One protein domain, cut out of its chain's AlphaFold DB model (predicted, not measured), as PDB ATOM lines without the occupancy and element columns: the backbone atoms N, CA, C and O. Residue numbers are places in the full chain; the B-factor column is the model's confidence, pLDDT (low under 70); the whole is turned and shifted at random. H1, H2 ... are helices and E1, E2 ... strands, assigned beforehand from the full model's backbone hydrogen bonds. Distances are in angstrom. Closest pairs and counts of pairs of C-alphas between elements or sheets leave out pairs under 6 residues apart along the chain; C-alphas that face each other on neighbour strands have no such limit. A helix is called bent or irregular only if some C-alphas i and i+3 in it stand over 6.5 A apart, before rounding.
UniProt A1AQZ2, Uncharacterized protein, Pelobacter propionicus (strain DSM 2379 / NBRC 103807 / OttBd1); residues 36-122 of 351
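What this domain is: This is residues 36 to 122 of the 351 residues of an uncharacterized protein of Pelobacter propionicus (strain DSM 2379 / NBRC 103807 / OttBd1) (UniProt A1AQZ2). A curled four-stranded sheet, E3, E4, E6 and E5, forms part of a barrel, and the short hairpin of E1 and E2 sits in its open side, with E1 by E5 and E6 and E2 near E3. Helix H2 packs on E4, H1 only grazes the sheet, and the unnamed residues 89 to 110 make a looped arm at one end of the longest axis. The printed part has 87 residues, with six named strands and two named helices in the order E1, E2, E3, E4, H1, E5, E6, H2; the class is mixed, with 38 residues, under half, in named elements. The sheet's order is E3, E4, E6, E5, antiparallel throughout. The whole is compact, with a radius of gyration of the C-alphas of 12.3 A and spans of 34 by 24 by 24 A.

How they stand to each other: In the strongly twisted sheet, inner strand E4, residues 67 to 73, is antiparallel to edge strand E3, residues 57 to 60, in a hairpin, with N 59 and O 68 within hydrogen-bond range at 2.9 A. E4 is also antiparallel to inner strand E6, residues 111 to 115, with N 71 and O 113 at 3.0 A. E6 and edge strand E5, residues 86 to 88, are an antiparallel hairpin, with N 112 and O 87 at 2.9 A. A short pairing joins residues 86 to 87 of E5 with residues 94 to 95, antiparallel. E1, residues 36 to 38, and E2, residues 45 to 48, are an antiparallel hairpin, with N 37 and O 46 at 2.9 A. The closest C-alphas of E1 and E6 are those of Cys 37 and Ala 114, 6.1 A apart; those of E1 and E5 are Cys 37 and Ser 87, 6.5 A apart. E2 and E3 are near each other, with 6 pairs of C-alphas within 10 A. H2, residues 117 to 122, is on the sheet over E4 at a height of 8.8 A and stands up from it at 49 degrees; the closest C-alphas are those of Ser 69 and Pro 117, 5.7 A apart. H1, residues 75 to 80, only grazes the sheet with residues 75 to 78, and is only just on it, with 5 pairs of C-alphas within 10 A. E4, H1 and E5 form a split strand-helix-strand unit, two strands running the same way with E6 between them, and its crossover is right-handed. H1 and H2 are apart. In H2 every O i to N i+4 pair is within hydrogen-bond range; in H1 0 of 2 are, but 2 of 3 O i to N i+3 pairs are.

Where its parts are: E4, the longest strand, measures 18.7 A from C-alpha 67 at (-0.938, 133.212, 16.901) to C-alpha 73. E6 measures 12.4 A, E3 10.2 A, E2 10.0 A, E1 7.0 A and E5 6.8 A. H1 measures 10.2 A and is irregular, with C-alphas 76 and 79 7.0 A apart; H2 measures 8.7 A. E1 begins at C-alpha 36, (2.959, 125.763, 30.147), and H2 ends at C-alpha 122, (12.847, 140.054, 13.245).

The domain as a whole: The two C-alphas farthest apart, those of Asn 65 and Gly 105, are 34.6 A apart. The printed part has no cut. The link from E5 to E6, 22 residues, is long. The mean pLDDT of the printed part is 92.1, and no printed residue is under 70.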
ATOM      1  N   THR A  36       3.797 124.564  29.939       93.88
ATOM      2  CA  THR A  36       2.959 125.763  30.147       93.88
ATOM      3  C   THR A  36       3.750 127.042  29.889       93.88
ATOM      4  O   THR A  36       4.699 127.323  30.615       93.88
ATOM      5  N   CYS A  37       3.360 127.838  28.891       93.62
ATOM      6  CA  CYS A  37       3.984 129.119  28.527       93.62
ATOM      7  C   CYS A  37       3.009 130.291  28.701       93.62
ATOM      8  O   CYS A  37       1.842 130.164  28.357       93.62
ATOM      9  N   SER A  38       3.464 131.473  29.127       94.50
ATOM     10  CA  SER A  38       2.577 132.647  29.212       94.50
ATOM     11  C   SER A  38       2.560 133.472  27.927       94.50
ATOM     12  O   SER A  38       3.603 133.820  27.369       94.50
ATOM     13  N   CYS A  39       1.362 133.843  27.479       94.88
ATOM     14  CA  CYS A  39       1.154 134.683  26.310       94.88
ATOM     15  C   CYS A  39       1.763 136.085  26.516       94.88
ATOM     16  O   CYS A  39       1.412 136.768  27.481       94.88
ATOM     17  N   PRO A  40       2.600 136.585  25.587       93.69
ATOM     18  CA  PRO A  40       3.236 137.896  25.721       93.69
ATOM     19  C   PRO A  40       2.258 139.075  25.594       93.69
ATOM     20  O   PRO A  40       2.614 140.192  25.958       93.69
ATOM     21  N   THR A  41       1.051 138.860  25.059       94.31
ATOM     22  CA  THR A  41       0.060 139.932  24.863       94.31
ATOM     23  C   THR A  41      -0.902 140.066  26.040       94.31
ATOM     24  O   THR A  41      -1.151 141.181  26.483       94.31
ATOM     25  N   CYS A  42      -1.458 138.956  26.538       95.00
ATOM     26  CA  CYS A  42      -2.492 138.975  27.582       95.00
ATOM     27  C   CYS A  42      -2.067 138.317  28.903       95.00
ATOM     28  O   CYS A  42      -2.814 138.390  29.872       95.00
ATOM     29  N   GLY A  43      -0.903 137.664  28.963       93.81
ATOM     30  CA  GLY A  43      -0.415 136.982  30.166       93.81
ATOM     31  C   GLY A  43      -1.101 135.651  30.497       93.81
ATOM     32  O   GLY A  43      -0.719 135.030  31.484       93.81
ATOM     33  N   ALA A  44      -2.077 135.206  29.695       95.94
ATOM     34  CA  ALA A  44      -2.737 133.914  29.877       95.94
ATOM     35  C   ALA A  44      -1.761 132.749  29.662       95.94
ATOM     36  O   ALA A  44      -0.895 132.820  28.786       95.94
ATOM     37  N   ASP A  45      -1.923 131.689  30.445       95.31
ATOM     38  CA  ASP A  45      -1.107 130.484  30.345       95.31
ATOM     39  C   ASP A  45      -1.599 129.605  29.174       95.31
ATOM     40  O   ASP A  45      -2.796 129.490  28.911       95.31
ATOM     41  N   VAL A  46      -0.653 129.062  28.408       95.50
ATOM     42  CA  VAL A  46      -0.857 128.280  27.184       95.50
ATOM     43  C   VAL A  46      -0.177 126.931  27.380       95.50
ATOM     44  O   VAL A  46       1.051 126.866  27.464       95.50
ATOM     45  N   GLU A  47      -0.972 125.869  27.464       95.56
ATOM     46  CA  GLU A  47      -0.492 124.493  27.591       95.56
ATOM     47  C   GLU A  47      -0.243 123.874  26.214       95.56
ATOM     48  O   GLU A  47      -1.071 123.978  25.309       95.56
ATOM     49  N   THR A  48       0.911 123.230  26.049       93.50
ATOM     50  CA  THR A  48       1.313 122.531  24.822       93.50
ATOM     51  C   THR A  48       2.131 121.292  25.132       93.50
ATOM     52  O   THR A  48       2.695 121.175  26.214       93.50
ATOM     53  N   GLN A  49       2.216 120.359  24.188       89.81
ATOM     54  CA  GLN A  49       3.113 119.216  24.318       89.81
ATOM     55  C   GLN A  49       4.508 119.585  23.790       89.81
ATOM     56  O   GLN A  49       4.607 120.188  22.714       89.81
ATOM     57  N   PRO A  50       5.585 119.263  24.527       79.88
ATOM     58  CA  PRO A  50       6.941 119.475  24.054       79.88
ATOM     59  C   PRO A  50       7.152 118.653  22.783       79.88
ATOM     60  O   PRO A  50       6.866 117.461  22.735       79.88
ATOM     61  N   THR A  51       7.622 119.309  21.728       80.06
ATOM     62  CA  THR A  51       8.065 118.632  20.508       80.06
ATOM     63  C   THR A  51       9.580 118.489  20.601       80.06
ATOM     64  O   THR A  51      10.257 119.474  20.878       80.06
ATOM     65  N   GLU A  52      10.119 117.288  20.378       75.50
ATOM     66  CA  GLU A  52      11.574 117.040  20.435       75.50
ATOM     67  C   GLU A  52      12.358 117.794  19.348       75.50
ATOM     68  O   GLU A  52      13.571 117.961  19.442       75.50
ATOM     69  N   ALA A  53      11.673 118.281  18.314       70.81
ATOM     70  CA  ALA A  53      12.292 119.042  17.246       70.81
ATOM     71  C   ALA A  53      12.589 120.488  17.679       70.81
ATOM     72  O   ALA A  53      11.708 121.193  18.164       70.81
ATOM     73  N   ASP A  54      13.782 120.985  17.337       79.56
ATOM     74  CA  ASP A  54      14.186 122.403  17.437       79.56
ATOM     75  C   ASP A  54      13.355 123.361  16.546       79.56
ATOM     76  O   ASP A  54      13.712 124.523  16.326       79.56
ATOM     77  N   GLN A  55      12.241 122.887  15.989       86.12
ATOM     78  CA  GLN A  55      11.359 123.670  15.142       86.12
ATOM     79  C   GLN A  55      10.386 124.502  15.993       86.12
ATOM     80  O   GLN A  55       9.876 124.027  17.006       86.12
ATOM     81  N   PRO A  56      10.096 125.753  15.591       89.62
ATOM     82  CA  PRO A  56       9.136 126.592  16.295       89.62
ATOM     83  C   PRO A  56       7.734 125.971  16.231       89.62
ATOM     84  O   PRO A  56       7.186 125.789  15.144       89.62
ATOM     85  N   LEU A  57       7.126 125.705  17.388       93.62
ATOM     86  CA  LEU A  57       5.759 125.186  17.467       93.62
ATOM     87  C   LEU A  57       4.756 126.344  17.361       93.62
ATOM     88  O   LEU A  57       4.802 127.284  18.158       93.62
ATOM     89  N   ALA A  58       3.855 126.294  16.380       95.00
ATOM     90  CA  ALA A  58       2.812 127.303  16.197       95.00
ATOM     91  C   ALA A  58       1.575 126.978  17.051       95.00
ATOM     92  O   ALA A  58       1.014 125.891  16.946       95.00
ATOM     93  N   VAL A  59       1.142 127.925  17.887       96.50
ATOM     94  CA  VAL A  59       0.058 127.743  18.866       96.50
ATOM     95  C   VAL A  59      -0.798 129.000  18.917       96.50
ATOM     96  O   VAL A  59      -0.271 130.106  18.849       96.50
ATOM     97  N   THR A  60      -2.113 128.868  19.077       97.50
ATOM     98  CA  THR A  60      -3.004 130.026  19.250       97.50
ATOM     99  C   THR A  60      -3.317 130.219  20.729       97.50
ATOM    100  O   THR A  60      -3.676 129.267  21.415       97.50
ATOM    101  N   CYS A  61      -3.176 131.444  21.242       97.50
ATOM    102  CA  CYS A  61      -3.524 131.730  22.632       97.50
ATOM    103  C   CYS A  61      -5.047 131.621  22.840       97.50
ATOM    104  O   CYS A  61      -5.775 132.364  22.179       97.50
ATOM    105  N   PRO A  62      -5.539 130.804  23.790       97.25
ATOM    106  CA  PRO A  62      -6.977 130.598  23.990       97.25
ATOM    107  C   PRO A  62      -7.704 131.841  24.524       97.25
ATOM    108  O   PRO A  62      -8.904 131.985  24.327       97.25
ATOM    109  N   ALA A  63      -6.993 132.758  25.190       97.50
ATOM    110  CA  ALA A  63      -7.601 133.948  25.786       97.50
ATOM    111  C   ALA A  63      -7.752 135.124  24.806       97.50
ATOM    112  O   ALA A  63      -8.682 135.913  24.933       97.50
ATOM    113  N   CYS A  64      -6.823 135.289  23.857       97.12
ATOM    114  CA  CYS A  64      -6.803 136.450  22.955       97.12
ATOM    115  C   CYS A  64      -6.776 136.102  21.462       97.12
ATOM    116  O   CYS A  64      -6.725 137.014  20.642       97.12
ATOM    117  N   ASN A  65      -6.795 134.814  21.100       96.94
ATOM    118  CA  ASN A  65      -6.779 134.312  19.721       96.94
ATOM    119  C   ASN A  65      -5.607 134.811  18.854       96.94
ATOM    120  O   ASN A  65      -5.685 134.821  17.629       96.94
ATOM    121  N   ILE A  66      -4.492 135.214  19.472       97.06
ATOM    122  CA  ILE A  66      -3.274 135.603  18.754       97.06
ATOM    123  C   ILE A  66      -2.422 134.360  18.494       97.06
ATOM    124  O   ILE A  66      -2.191 133.561  19.404       97.06
ATOM    125  N   ALA A  67      -1.916 134.231  17.266       96.94
ATOM    126  CA  ALA A  67      -0.938 133.212  16.901       96.94
ATOM    127  C   ALA A  67       0.418 133.486  17.572       96.94
ATOM    128  O   ALA A  67       0.963 134.592  17.503       96.94
ATOM    129  N   LEU A  68       0.970 132.461  18.209       96.69
ATOM    130  CA  LEU A  68       2.235 132.454  18.931       96.69
ATOM    131  C   LEU A  68       3.144 131.365  18.354       96.69
ATOM    132  O   LEU A  68       2.685 130.353  17.830       96.69
ATOM    133  N   SER A  69       4.449 131.572  18.475       95.50
ATOM    134  CA  SER A  69       5.473 130.572  18.189       95.50
ATOM    135  C   SER A  69       6.220 130.262  19.479       95.50
ATOM    136  O   SER A  69       6.822 131.160  20.072       95.50
ATOM    137  N   ILE A  70       6.174 129.009  19.925       94.62
ATOM    138  CA  ILE A  70       6.961 128.533  21.061       94.62
ATOM    139  C   ILE A  70       8.341 128.153  20.534       94.62
ATOM    140  O   ILE A  70       8.470 127.294  19.664       94.62
ATOM    141  N   ILE A  71       9.369 128.826  21.045       94.12
ATOM    142  CA  ILE A  71      10.767 128.588  20.677       94.12
ATOM    143  C   ILE A  71      11.576 128.201  21.909       94.12
ATOM    144  O   ILE A  71      11.289 128.669  23.013       94.12
ATOM    145  N   ARG A  72      12.602 127.374  21.710       94.75
ATOM    146  CA  ARG A  72      13.625 127.091  22.719       94.75
ATOM    147  C   ARG A  72      14.667 128.212  22.706       94.75
ATOM    148  O   ARG A  72      15.216 128.545  21.657       94.75
ATOM    149  N   GLU A  73      14.934 128.820  23.856       94.00
ATOM    150  CA  GLU A  73      15.990 129.818  24.039       94.00
ATOM    151  C   GLU A  73      17.039 129.328  25.039       94.00
ATOM    152  O   GLU A  73      16.723 128.706  26.053       94.00
ATOM    153  N   SER A  74      18.302 129.665  24.763       94.75
ATOM    154  CA  SER A  74      19.402 129.379  25.683       94.75
ATOM    155  C   SER A  74      19.263 130.156  26.994       94.75
ATOM    156  O   SER A  74      18.880 131.336  26.995       94.75
ATOM    157  N   SER A  75      19.663 129.530  28.105       94.75
ATOM    158  CA  SER A  75      19.712 130.144  29.441       94.75
ATOM    159  C   SER A  75      20.471 131.480  29.485       94.75
ATOM    160  O   SER A  75      20.083 132.381  30.235       94.75
ATOM    161  N   ALA A  76      21.458 131.687  28.605       93.19
ATOM    162  CA  ALA A  76      22.190 132.949  28.464       93.19
ATOM    163  C   ALA A  76      21.288 134.156  28.122       93.19
ATOM    164  O   ALA A  76      21.585 135.293  28.490       93.19
ATOM    165  N   ASN A  77      20.151 133.932  27.453       91.88
ATOM    166  CA  ASN A  77      19.222 135.001  27.080       91.88
ATOM    167  C   ASN A  77      18.261 135.404  28.204       91.88
ATOM    168  O   ASN A  77      17.540 136.393  28.060       91.88
ATOM    169  N   ARG A  78      18.249 134.682  29.331       90.62
ATOM    170  CA  ARG A  78      17.300 134.910  30.431       90.62
ATOM    171  C   ARG A  78      17.383 136.323  31.007       90.62
ATOM    172  O   ARG A  78      16.354 136.922  31.288       90.62
ATOM    173  N   VAL A  79      18.586 136.901  31.072       88.81
ATOM    174  CA  VAL A  79      18.826 138.279  31.551       88.81
ATOM    175  C   VAL A  79      18.080 139.329  30.715       88.81
ATOM    176  O   VAL A  79      17.753 140.407  31.206       88.81
ATOM    177  N   ARG A  80      17.782 139.032  29.443       88.19
ATOM    178  CA  ARG A  80      17.084 139.956  28.535       88.19
ATOM    179  C   ARG A  80      15.563 139.862  28.636       88.19
ATOM    180  O   ARG A  80      14.867 140.713  28.079       88.19
ATOM    181  N   ARG A  81      15.029 138.836  29.300       86.50
ATOM    182  CA  ARG A  81      13.588 138.611  29.408       86.50
ATOM    183  C   ARG A  81      13.039 139.317  30.644       86.50
ATOM    184  O   ARG A  81      13.560 139.185  31.743       86.50
ATOM    185  N   ARG A  82      11.950 140.065  30.448       82.06
ATOM    186  CA  ARG A  82      11.161 140.662  31.541       82.06
ATOM    187  C   ARG A  82      10.029 139.745  32.027       82.06
ATOM    188  O   ARG A  82       9.401 140.048  33.035       82.06
ATOM    189  N   SER A  83       9.748 138.652  31.313       75.56
ATOM    190  CA  SER A  83       8.701 137.686  31.658       75.56
ATOM    191  C   SER A  83       9.149 136.790  32.811       75.56
ATOM    192  O   SER A  83      10.230 136.210  32.752       75.56
ATOM    193  N   ARG A  84       8.307 136.660  33.842       73.50
ATOM    194  CA  ARG A  84       8.612 135.873  35.051       73.50
ATOM    195  C   ARG A  84       8.263 134.385  34.945       73.50
ATOM    196  O   ARG A  84       8.657 133.623  35.811       73.50
ATOM    197  N   LYS A  85       7.531 133.977  33.907       88.81
ATOM    198  CA  LYS A  85       7.087 132.595  33.702       88.81
ATOM    199  C   LYS A  85       7.821 132.003  32.498       88.81
ATOM    200  O   LYS A  85       7.518 132.357  31.360       88.81
ATOM    201  N   LEU A  86       8.834 131.183  32.762       92.69
ATOM    202  CA  LEU A  86       9.610 130.437  31.765       92.69
ATOM    203  C   LEU A  86       9.450 128.945  32.064       92.69
ATOM    204  O   LEU A  86       9.337 128.586  33.230       92.69
ATOM    205  N   SER A  87       9.462 128.081  31.055       94.88
ATOM    206  CA  SER A  87       9.312 126.627  31.246       94.88
ATOM    207  C   SER A  87      10.620 125.927  30.897       94.88
ATOM    208  O   SER A  87      11.222 126.240  29.872       94.88
ATOM    209  N   CYS A  88      11.070 124.989  31.723       95.12
ATOM    210  CA  CYS A  88      12.294 124.225  31.498       95.12
ATOM    211  C   CYS A  88      12.206 123.421  30.196       95.12
ATOM    212  O   CYS A  88      11.233 122.705  29.985       95.12
ATOM    213  N   ALA A  89      13.238 123.486  29.352       94.06
ATOM    214  CA  ALA A  89      13.283 122.725  28.103       94.06
ATOM    215  C   ALA A  89      13.366 121.206  28.310       94.06
ATOM    216  O   ALA A  89      12.917 120.456  27.454       94.06
ATOM    217  N   ASN A  90      13.896 120.747  29.450       93.12
ATOM    218  CA  ASN A  90      14.049 119.314  29.714       93.12
ATOM    219  C   ASN A  90      12.792 118.664  30.301       93.12
ATOM    220  O   ASN A  90      12.502 117.518  29.987       93.12
ATOM    221  N   CYS A  91      12.080 119.350  31.198       92.31
ATOM    222  CA  CYS A  91      10.960 118.745  31.935       92.31
ATOM    223  C   CYS A  91       9.654 119.542  31.874       92.31
ATOM    224  O   CYS A  91       8.662 119.121  32.458       92.31
ATOM    225  N   GLY A  92       9.642 120.706  31.220       92.50
ATOM    226  CA  GLY A  92       8.461 121.562  31.097       92.50
ATOM    227  C   GLY A  92       8.050 122.308  32.369       92.50
ATOM    228  O   GLY A  92       7.146 123.140  32.302       92.50
ATOM    229  N   SER A  93       8.713 122.074  33.508       93.19
ATOM    230  CA  SER A  93       8.370 122.734  34.771       93.19
ATOM    231  C   SER A  93       8.636 124.239  34.737       93.19
ATOM    232  O   SER A  93       9.505 124.723  34.006       93.19
ATOM    233  N   LEU A  94       7.890 124.996  35.543       93.31
ATOM    234  CA  LEU A  94       8.079 126.437  35.647       93.31
ATOM    235  C   LEU A  94       9.446 126.752  36.279       93.31
ATOM    236  O   LEU A  94       9.725 126.408  37.427       93.31
ATOM    237  N   LEU A  95      10.288 127.446  35.527       92.38
ATOM    238  CA  LEU A  95      11.521 128.047  36.004       92.38
ATOM    239  C   LEU A  95      11.180 129.386  36.656       92.38
ATOM    240  O   LEU A  95      10.845 130.349  35.965       92.38
ATOM    241  N   ASP A  96      11.280 129.430  37.982       87.19
ATOM    242  CA  ASP A  96      11.114 130.650  38.776       87.19
ATOM    243  C   ASP A  96      12.354 131.566  38.636       87.19
ATOM    244  O   ASP A  96      12.890 131.725  37.543       87.19
ATOM    245  N   HIS A  97      12.869 132.172  39.705       85.56
ATOM    246  CA  HIS A  97      14.089 132.989  39.701       85.56
ATOM    247  C   HIS A  97      15.383 132.186  39.939       85.56
ATOM    248  O   HIS A  97      16.475 132.754  39.951       85.56
ATOM    249  N   HIS A  98      15.292 130.863  40.086       89.50
ATOM    250  CA  HIS A  98      16.438 130.005  40.393       89.50
ATOM    251  C   HIS A  98      17.335 129.746  39.177       89.50
ATOM    252  O   HIS A  98      16.865 129.638  38.043       89.50
ATOM    253  N   SER A  99      18.643 129.611  39.407       92.56
ATOM    254  CA  SER A  99      19.641 129.256  38.386       92.56
ATOM    255  C   SER A  99      19.553 127.799  37.917       92.56
ATOM    256  O   SER A  99      20.233 127.434  36.965       92.56
ATOM    257  N   HIS A 100      18.716 126.979  38.547       95.31
ATOM    258  CA  HIS A 100      18.511 125.570  38.235       95.31
ATOM    259  C   HIS A 100      17.021 125.238  38.166       95.31
ATOM    260  O   HIS A 100      16.185 125.973  38.696       95.31
ATOM    261  N   CYS A 101      16.690 124.130  37.507       96.31
ATOM    262  CA  CYS A 101      15.338 123.593  37.516       96.31
ATOM    263  C   CYS A 101      15.072 122.850  38.829       96.31
ATOM    264  O   CYS A 101      15.787 121.904  39.151       96.31
ATOM    265  N   THR A 102      14.024 123.228  39.561       95.50
ATOM    266  CA  THR A 102      13.632 122.558  40.814       95.50
ATOM    267  C   THR A 102      13.077 121.149  40.593       95.50
ATOM    268  O   THR A 102      13.136 120.331  41.502       95.50
ATOM    269  N   SER A 103      12.570 120.847  39.392       94.94
ATOM    270  CA  SER A 103      11.990 119.537  39.065       94.94
ATOM    271  C   SER A 103      13.024 118.529  38.565       94.94
ATOM    272  O   SER A 103      13.036 117.399  39.034       94.94
ATOM    273  N   CYS A 104      13.900 118.915  37.627       94.94
ATOM    274  CA  CYS A 104      14.885 117.996  37.033       94.94
ATOM    275  C   CYS A 104      16.329 118.213  37.512       94.94
ATOM    276  O   CYS A 104      17.227 117.497  37.078       94.94
ATOM    277  N   GLY A 105      16.591 119.221  38.350       95.75
ATOM    278  CA  GLY A 105      17.918 119.502  38.911       95.75
ATOM    279  C   GLY A 105      18.943 120.089  37.932       95.75
ATOM    280  O   GLY A 105      20.049 120.436  38.339       95.75
ATOM    281  N   THR A 106      18.607 120.240  36.646       96.19
ATOM    282  CA  THR A 106      19.529 120.779  35.635       96.19
ATOM    283  C   THR A 106      19.923 122.218  35.979       96.19
ATOM    284  O   THR A 106      19.059 123.074  36.186       96.19
ATOM    285  N   LEU A 107      21.229 122.490  36.017       96.62
ATOM    286  CA  LEU A 107      21.790 123.832  36.173       96.62
ATOM    287  C   LEU A 107      21.695 124.600  34.848       96.62
ATOM    288  O   LEU A 107      22.007 124.056  33.794       96.62
ATOM    289  N   PHE A 108      21.286 125.867  34.910       95.62
ATOM    290  CA  PHE A 108      21.116 126.768  33.764       95.62
ATOM    291  C   PHE A 108      20.363 126.146  32.575       95.62
ATOM    292  O   PHE A 108      20.858 126.207  31.446       95.62
ATOM    293  N   PRO A 109      19.169 125.568  32.803       95.88
ATOM    294  CA  PRO A 109      18.434 124.900  31.744       95.88
ATOM    295  C   PRO A 109      18.019 125.907  30.671       95.88
ATOM    296  O   PRO A 109      17.628 127.043  30.972       95.88
ATOM    297  N   ASP A 110      18.062 125.464  29.418       96.12
ATOM    298  CA  ASP A 110      17.340 126.138  28.347       96.12
ATOM    299  C   ASP A 110      15.846 126.175  28.679       96.12
ATOM    300  O   ASP A 110      15.344 125.403  29.507       96.12
ATOM    301  N   TYR A 111      15.122 127.085  28.039       95.12
ATOM    302  CA  TYR A 111      13.713 127.286  28.331       95.12
ATOM    303  C   TYR A 111      12.888 127.510  27.075       95.12
ATOM    304  O   TYR A 111      13.378 128.028  26.071       95.12
ATOM    305  N   HIS A 112      11.613 127.146  27.147       94.75
ATOM    306  CA  HIS A 112      10.639 127.484  26.122       94.75
ATOM    307  C   HIS A 112       9.992 128.832  26.421       94.75
ATOM    308  O   HIS A 112       9.734 129.189  27.575       94.75
ATOM    309  N   VAL A 113       9.745 129.601  25.363       94.69
ATOM    310  CA  VAL A 113       9.082 130.900  25.450       94.69
ATOM    311  C   VAL A 113       8.144 131.102  24.269       94.69
ATOM    312  O   VAL A 113       8.506 130.862  23.117       94.69
ATOM    313  N   ALA A 114       6.939 131.591  24.561       95.19
ATOM    314  CA  ALA A 114       5.981 132.006  23.550       95.19
ATOM    315  C   ALA A 114       6.339 133.401  23.014       95.19
ATOM    316  O   ALA A 114       6.444 134.377  23.760       95.19
ATOM    317  N   VAL A 115       6.534 133.497  21.703       95.06
ATOM    318  CA  VAL A 115       6.963 134.713  21.006       95.06
ATOM    319  C   VAL A 115       6.003 134.998  19.855       95.06
ATOM    320  O   VAL A 115       5.455 134.079  19.251       95.06
ATOM    321  N   LYS A 116       5.775 136.274  19.529       95.56
ATOM    322  CA  LYS A 116       4.993 136.625  18.335       95.56
ATOM    323  C   LYS A 116       5.761 136.199  17.071       95.56
ATOM    324  O   LYS A 116       6.966 136.453  17.008       95.56
ATOM    325  N   PRO A 117       5.112 135.642  16.037       92.25
ATOM    326  CA  PRO A 117       5.791 135.209  14.807       92.25
ATOM    327  C   PRO A 117       6.657 136.310  14.167       92.25
ATOM    328  O   PRO A 117       7.765 136.061  13.691       92.25
ATOM    329  N   GLU A 118       6.199 137.562  14.232       92.50
ATOM    330  CA  GLU A 118       6.934 138.733  13.738       92.50
ATOM    331  C   GLU A 118       8.268 138.961  14.464       92.50
ATOM    332  O   GLU A 118       9.261 139.356  13.848       92.50
ATOM    333  N   GLU A 119       8.328 138.686  15.770       89.75
ATOM    334  CA  GLU A 119       9.561 138.800  16.550       89.75
ATOM    335  C   GLU A 119      10.561 137.698  16.189       89.75
ATOM    336  O   GLU A 119      11.764 137.967  16.160       89.75
ATOM    337  N   VAL A 120      10.086 136.493  15.856       88.88
ATOM    338  CA  VAL A 120      10.937 135.397  15.357       88.88
ATOM    339  C   VAL A 120      11.579 135.801  14.029       88.88
ATOM    340  O   VAL A 120      12.801 135.732  13.883       88.88
ATOM    341  N   LEU A 121      10.786 136.333  13.093       88.75
ATOM    342  CA  LEU A 121      11.285 136.843  11.811       88.75
ATOM    343  C   LEU A 121      12.260 138.013  11.996       88.75
ATOM    344  O   LEU A 121      13.298 138.077  11.332       88.75
ATOM    345  N   ARG A 122      11.963 138.931  12.923       89.56
ATOM    346  CA  ARG A 122      12.847 140.054  13.245       89.56
ATOM    347  C   ARG A 122      14.178 139.570  13.818       89.56
ATOM    348  O   ARG A 122      15.216 140.037  13.352       89.56
TER     349      ARG A 122